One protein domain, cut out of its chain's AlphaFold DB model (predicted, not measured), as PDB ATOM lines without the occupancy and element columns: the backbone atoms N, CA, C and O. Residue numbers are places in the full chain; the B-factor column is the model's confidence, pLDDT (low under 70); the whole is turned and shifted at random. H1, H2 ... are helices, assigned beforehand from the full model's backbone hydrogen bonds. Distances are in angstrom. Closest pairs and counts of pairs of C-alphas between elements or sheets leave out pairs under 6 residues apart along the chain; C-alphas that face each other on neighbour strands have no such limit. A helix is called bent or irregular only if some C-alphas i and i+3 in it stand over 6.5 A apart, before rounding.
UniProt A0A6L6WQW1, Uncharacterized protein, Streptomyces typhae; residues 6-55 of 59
ATOM      1  N   ASN A   6     106.564  92.129  73.602       61.03
ATOM      2  CA  ASN A   6     106.233  93.535  73.879       61.03
ATOM      3  C   ASN A   6     104.999  94.041  73.117       61.03
ATOM      4  O   ASN A   6     104.327  94.965  73.574       61.03
ATOM      5  N   GLN A   7     104.673  93.433  71.978       66.12
ATOM      6  CA  GLN A   7     103.544  93.832  71.141       66.12
ATOM      7  C   GLN A   7     102.158  93.624  71.795       66.12
ATOM      8  O   GLN A   7     101.351  94.558  71.759       66.12
ATOM      9  N   PRO A   8     101.848  92.479  72.445       71.06
ATOM     10  CA  PRO A   8     100.573  92.299  73.139       71.06
ATOM     11  C   PRO A   8     100.449  93.219  74.358       71.06
ATOM     12  O   PRO A   8      99.387  93.799  74.574       71.06
ATOM     13  N   ARG A   9     101.541  93.439  75.105       75.06
ATOM     14  CA  ARG A   9     101.563  94.349  76.261       75.06
ATOM     15  C   ARG A   9     101.321  95.802  75.842       75.06
ATOM     16  O   ARG A   9     100.447  96.457  76.400       75.06
ATOM     17  N   SER A  10     102.001  96.258  74.788       84.25
ATOM     18  CA  SER A  10     101.810  97.595  74.208       84.25
ATOM     19  C   SER A  10     100.370  97.822  73.737       84.25
ATOM     20  O   SER A  10      99.801  98.886  73.973       84.25
ATOM     21  N   ARG A  11      99.733  96.811  73.135       84.06
ATOM     22  CA  ARG A  11      98.336  96.910  72.688       84.06
ATOM     23  C   ARG A  11      97.343  96.996  73.850       84.06
ATOM     24  O   ARG A  11      96.344  97.707  73.741       84.06
ATOM     25  N   VAL A  12      97.603  96.293  74.954       87.31
ATOM     26  CA  VAL A  12      96.805  96.412  76.186       87.31
ATOM     27  C   VAL A  12      96.939  97.818  76.776       87.31
ATOM     28  O   VAL A  12      95.921  98.429  77.097       87.31
ATOM     29  N   GLU A  13      98.160  98.346  76.870       89.00
ATOM     30  CA  GLU A  13      98.434  99.693  77.392       89.00
ATOM     31  C   GLU A  13      97.764 100.787  76.542       89.00
ATOM     32  O   GLU A  13      97.145 101.707  77.078       89.00
ATOM     33  N   GLU A  14      97.817 100.661  75.215       89.75
ATOM     34  CA  GLU A  14      97.138 101.551  74.266       89.75
ATOM     35  C   GLU A  14      95.621 101.585  74.507       89.75
ATOM     36  O   GLU A  14      95.027 102.650  74.701       89.75
ATOM     37  N   LEU A  15      94.987 100.409  74.550       88.88
ATOM     38  CA  LEU A  15      93.544 100.286  74.762       88.88
ATOM     39  C   LEU A  15      93.119 100.772  76.146       88.88
ATOM     40  O   LEU A  15      92.050 101.367  76.284       88.88
ATOM     41  N   GLU A  16      93.949 100.559  77.163       89.38
ATOM     42  CA  GLU A  16      93.706 101.067  78.507       89.38
ATOM     43  C   GLU A  16      93.757 102.598  78.556       89.38
ATOM     44  O   GLU A  16      92.869 103.208  79.155       89.38
ATOM     45  N   ARG A  17      94.721 103.238  77.880       91.56
ATOM     46  CA  ARG A  17      94.773 104.706  77.767       91.56
ATOM     47  C   ARG A  17      93.527 105.264  77.089       91.56
ATOM     48  O   ARG A  17      92.914 106.189  77.619       91.56
ATOM     49  N   ILE A  18      93.117 104.677  75.965       91.19
ATOM     50  CA  ILE A  18      91.917 105.100  75.228       91.19
ATOM     51  C   ILE A  18      90.660 104.914  76.085       91.19
ATOM     52  O   ILE A  18      89.802 105.796  76.128       91.19
ATOM     53  N   TYR A  19      90.550 103.784  76.788       86.50
ATOM     54  CA  TYR A  19      89.426 103.515  77.678       86.50
ATOM     55  C   TYR A  19      89.360 104.531  78.821       86.50
ATOM     56  O   TYR A  19      88.306 105.124  79.033       86.50
ATOM     57  N   ARG A  20      90.477 104.818  79.500       86.44
ATOM     58  CA  ARG A  20      90.529 105.826  80.574       86.44
ATOM     59  C   ARG A  20      90.195 107.229  80.071       86.44
ATOM     60  O   ARG A  20      89.370 107.898  80.682       86.44
ATOM     61  N   ALA A  21      90.758 107.644  78.935       89.31
ATOM     62  CA  ALA A  21      90.438 108.934  78.323       89.31
ATOM     63  C   ALA A  21      88.943 109.047  77.991       89.31
ATOM     64  O   ALA A  21      88.327 110.095  78.179       89.31
ATOM     65  N   HIS A  22      88.334 107.945  77.543       86.94
ATOM     66  CA  HIS A  22      86.902 107.887  77.313       86.94
ATOM     67  C   HIS A  22      86.090 108.025  78.607       86.94
ATOM     68  O   HIS A  22      85.125 108.781  78.600       86.94
ATOM     69  N   LEU A  23      86.482 107.366  79.704       81.94
ATOM     70  CA  LEU A  23      85.811 107.516  81.004       81.94
ATOM     71  C   LEU A  23      85.840 108.971  81.497       81.94
ATOM     72  O   LEU A  23      84.846 109.448  82.033       81.94
ATOM     73  N   THR A  24      86.954 109.681  81.292       84.31
ATOM     74  CA  THR A  24      87.095 111.096  81.674       84.31
ATOM     75  C   THR A  24      86.242 112.026  80.809       84.31
ATOM     76  O   THR A  24      85.674 112.987  81.317       84.31
ATOM     77  N   ALA A  25      86.158 111.762  79.503       83.62
ATOM     78  CA  ALA A  25      85.464 112.630  78.552       83.62
ATOM     79  C   ALA A  25      83.974 112.292  78.371       83.62
ATOM     80  O   ALA A  25      83.236 113.084  77.785       83.62
ATOM     81  N   CYS A  26      83.518 111.108  78.795       79.94
ATOM     82  CA  CYS A  26      82.130 110.707  78.610       79.94
ATOM     83  C   CYS A  26      81.243 111.359  79.684       79.94
ATOM     84  O   CYS A  26      81.381 111.040  80.863       79.94
ATOM     85  N   PRO A  27      80.275 112.212  79.301       70.38
ATOM     86  CA  PRO A  27      79.374 112.858  80.256       70.38
ATOM     87  C   PRO A  27      78.384 111.869  80.885       70.38
ATOM     88  O   PRO A  27      77.754 112.181  81.893       70.38
ATOM     89  N   ARG A  28      78.241 110.663  80.306       67.00
ATOM     90  CA  ARG A  28      77.526 109.557  80.949       67.00
ATOM     91  C   ARG A  28      78.416 109.040  82.068       67.00
ATOM     92  O   ARG A  28      79.236 108.152  81.871       67.00
ATOM     93  N   GLN A  29      78.254 109.672  83.222       59.62
ATOM     94  CA  GLN A  29      78.809 109.270  84.497       59.62
ATOM     95  C   GLN A  29      78.717 107.747  84.650       59.62
ATOM     96  O   GLN A  29      77.628 107.192  84.774       59.62
ATOM     97  N   HIS A  30      79.875 107.080  84.649       61.66
ATOM     98  CA  HIS A  30      80.031 105.660  84.976       61.66
ATOM     99  C   HIS A  30      79.833 105.439  86.489       61.66
ATOM    100  O   HIS A  30      80.648 104.804  87.156       61.66
ATOM    101  N   PHE A  31      78.779 106.028  87.057       49.03
ATOM    102  CA  PHE A  31      78.333 105.730  88.406       49.03
ATOM    103  C   PHE A  31      77.702 104.341  88.383       49.03
ATOM    104  O   PHE A  31      76.996 103.990  87.438       49.03
ATOM    105  N   GLY A  32      78.044 103.540  89.392       53.97
ATOM    106  CA  GLY A  32      77.798 102.103  89.460       53.97
ATOM    107  C   GLY A  32      76.498 101.629  88.802       53.97
ATOM    108  O   GLY A  32      75.435 102.218  88.967       53.97
ATOM    109  N   ILE A  33      76.613 100.522  88.064       51.00
ATOM    110  CA  ILE A  33      75.524  99.770  87.415       51.00
ATOM    111  C   ILE A  33      74.870 100.480  86.209       51.00
ATOM    112  O   ILE A  33      74.318  99.800  85.343       51.00
ATOM    113  N   LEU A  34      75.011 101.797  86.037       53.78
ATOM    114  CA  LEU A  34      74.481 102.492  84.862       53.78
ATOM    115  C   LEU A  34      75.447 102.374  83.678       53.78
ATOM    116  O   LEU A  34      76.345 103.185  83.489       53.78
ATOM    117  N   THR A  35      75.233 101.302  82.909       59.53
ATOM    118  CA  THR A  35      75.692 101.024  81.534       59.53
ATOM    119  C   THR A  35      76.697 102.023  80.969       59.53
ATOM    120  O   THR A  35      76.319 103.134  80.583       59.53
ATOM    121  N   ASP A  36      77.948 101.569  80.814       65.69
ATOM    122  CA  ASP A  36      78.905 102.209  79.913       65.69
ATOM    123  C   ASP A  36      78.183 102.626  78.629       65.69
ATOM    124  O   ASP A  36      77.401 101.850  78.063       65.69
ATOM    125  N   CYS A  37      78.467 103.827  78.124       81.06
ATOM    126  CA  CYS A  37      77.976 104.171  76.799       81.06
ATOM    127  C   CYS A  37      78.459 103.113  75.783       81.06
ATOM    128  O   CYS A  37      79.478 102.448  75.996       81.06
ATOM    129  N   ALA A  38      77.759 102.950  74.657       83.44
ATOM    130  CA  ALA A  38      78.071 101.890  73.692       83.44
ATOM    131  C   ALA A  38      79.555 101.871  73.262       83.44
ATOM    132  O   ALA A  38      80.122 100.802  73.027       83.44
ATOM    133  N   LYS A  39      80.206 103.044  73.206       85.25
ATOM    134  CA  LYS A  39      81.645 103.173  72.935       85.25
ATOM    135  C   LYS A  39      82.502 102.649  74.094       85.25
ATOM    136  O   LYS A  39      83.404 101.852  73.848       85.25
ATOM    137  N   GLY A  40      82.191 103.027  75.333       84.56
ATOM    138  CA  GLY A  40      82.856 102.529  76.539       84.56
ATOM    139  C   GLY A  40      82.750 101.012  76.683       84.56
ATOM    140  O   GLY A  40      83.765 100.352  76.890       84.56
ATOM    141  N   LEU A  41      81.569 100.437  76.429       85.44
ATOM    142  CA  LEU A  41      81.366  98.986  76.472       85.44
ATOM    143  C   LEU A  41      82.231  98.255  75.436       85.44
ATOM    144  O   LEU A  41      82.834  97.224  75.739       85.44
ATOM    145  N   ARG A  42      82.311  98.780  74.207       87.38
ATOM    146  CA  ARG A  42      83.162  98.210  73.148       87.38
ATOM    147  C   ARG A  42      84.641  98.280  73.520       87.38
ATOM    148  O   ARG A  42      85.340  97.284  73.358       87.38
ATOM    149  N   LEU A  43      85.100  99.412  74.058       88.00
ATOM    150  CA  LEU A  43      86.482  99.585  74.519       88.00
ATOM    151  C   LEU A  43      86.817  98.639  75.675       88.00
ATOM    152  O   LEU A  43      87.843  97.966  75.632       88.00
ATOM    153  N   ARG A  44      85.919  98.507  76.659       86.12
ATOM    154  CA  ARG A  44      86.072  97.568  77.776       86.12
ATOM    155  C   ARG A  44      86.187  96.126  77.276       86.12
ATOM    156  O   ARG A  44      87.106  95.410  77.667       86.12
ATOM    157  N   ARG A  45      85.298  95.698  76.372       89.19
ATOM    158  CA  ARG A  45      85.346  94.355  75.762       89.19
ATOM    159  C   ARG A  45      86.644  94.123  74.990       89.19
ATOM    160  O   ARG A  45      87.256  93.071  75.156       89.19
ATOM    161  N   ALA A  46      87.084  95.099  74.197       89.25
ATOM    162  CA  ALA A  46      88.342  95.016  73.459       89.25
ATOM    163  C   ALA A  46      89.552  94.897  74.399       89.25
ATOM    164  O   ALA A  46      90.438  94.078  74.153       89.25
ATOM    165  N   LEU A  47      89.569  95.651  75.503       87.75
ATOM    166  CA  LEU A  47      90.615  95.567  76.518       87.75
ATOM    167  C   LEU A  47      90.643  94.185  77.186       87.75
ATOM    168  O   LEU A  47      91.709  93.585  77.279       87.75
ATOM    169  N   HIS A  48      89.489  93.645  77.596       88.12
ATOM    170  CA  HIS A  48      89.413  92.304  78.191       88.12
ATOM    171  C   HIS A  48      89.843  91.204  77.220       88.12
ATOM    172  O   HIS A  48      90.613  90.330  77.609       88.12
ATOM    173  N   ALA A  49      89.394  91.259  75.965       87.62
ATOM    174  CA  ALA A  49      89.804  90.297  74.948       87.62
ATOM    175  C   ALA A  49      91.319  90.351  74.713       87.62
ATOM    176  O   ALA A  49      91.976  89.315  74.714       87.62
ATOM    177  N   THR A  50      91.884  91.559  74.602       86.25
ATOM    178  CA  THR A  50      93.328  91.745  74.386       86.25
ATOM    179  C   THR A  50      94.141  91.271  75.594       86.25
ATOM    180  O   THR A  50      95.166  90.614  75.423       86.25
ATOM    181  N   ARG A  51      93.670  91.533  76.822       84.81
ATOM    182  CA  ARG A  51      94.283  91.009  78.053       84.81
ATOM    183  C   ARG A  51      94.245  89.483  78.097       84.81
ATOM    184  O   ARG A  51      95.273  88.876  78.352       84.81
ATOM    185  N   ALA A  52      93.109  88.867  77.773       83.94
ATOM    186  CA  ALA A  52      92.984  87.410  77.733       83.94
ATOM    187  C   ALA A  52      93.901  86.769  76.676       83.94
ATOM    188  O   ALA A  52      94.448  85.696  76.910       83.94
ATOM    189  N   THR A  53      94.100  87.414  75.523       82.25
ATOM    190  CA  THR A  53      95.059  86.938  74.512       82.25
ATOM    191  C   THR A  53      96.515  87.158  74.914       82.25
ATOM    192  O   THR A  53      97.363  86.359  74.537       82.25
ATOM    193  N   ALA A  54      96.812  88.222  75.667       77.00
ATOM    194  CA  ALA A  54      98.153  88.480  76.182       77.00
ATOM    195  C   ALA A  54      98.535  87.476  77.284       77.00
ATOM    196  O   ALA A  54      99.655  86.983  77.283       77.00
ATOM    197  N   ASP A  55      97.587  87.142  78.164       72.00
ATOM    198  CA  ASP A  55      97.746  86.161  79.245       72.00
ATOM    199  C   ASP A  55      97.920  84.733  78.704       72.00
ATOM    200  O   ASP A  55      98.870  84.045  79.056       72.00
TER     201      ASP A  55
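This is residues 6 to 55 of the 59 residues of an uncharacterized protein of Streptomyces typhae (UniProt A0A6L6WQW1). The model is a long helical hairpin: two helices, H1 and H2, lie side by side along the longest axis and run opposite ways, joined at one end by a long loop. H1 leads away from the end where the printed part begins, residues 26 to 37 make the turn, and H2 folds back along H1, so that the first and last printed residues lie at the same end. The printed part has 50 residues with two named helices, H1 then H2, and no named strand; its class is all helix. It is only just compact, close to loose, with a radius of gyration of the C-alphas of 11.6 A, and its outline is elongated, 34 by 17 by 15 A.

H1 is residues 6 to 25, 28.6 A from first to last C-alpha, and begins with C-alpha 6 at (106.233, 93.535, 73.879). It ends with C-alpha 25 at (85.464, 112.630, 78.552). Residues 26 to 37 belong to no named element. H2 is residues 38 to 55, 25.8 A from first to last C-alpha, and ends with C-alpha 55 at (97.746, 86.161, 79.245).

H1 and H2 form a helical hairpin. They touch, with 18 pairs of C-alphas within 8 A. Their closest C-alphas, those of Pro 8 and Ala 54, are 5.4 A apart. They run opposite ways at a shallow tilt of 22 degrees, and their centres are 9.5 A apart. In H1 and H2 every O i to N i+4 pair is within hydrogen-bond range, and neither helix is bent.

The two C-alphas farthest apart, those of Asn 6 and Leu 34, are 34.8 A apart, while those of Asn 6 and Asp 55, the first and last printed, are 12.5 A apart. The printed part has no cut. The link from H1 to H2, 12 residues, is long, and its C-alphas lie 10 to 16 A from the mean of all C-alphas. The mean pLDDT of the printed part is 79.0; residues 6 to 7 and 28 to 36 are under 70.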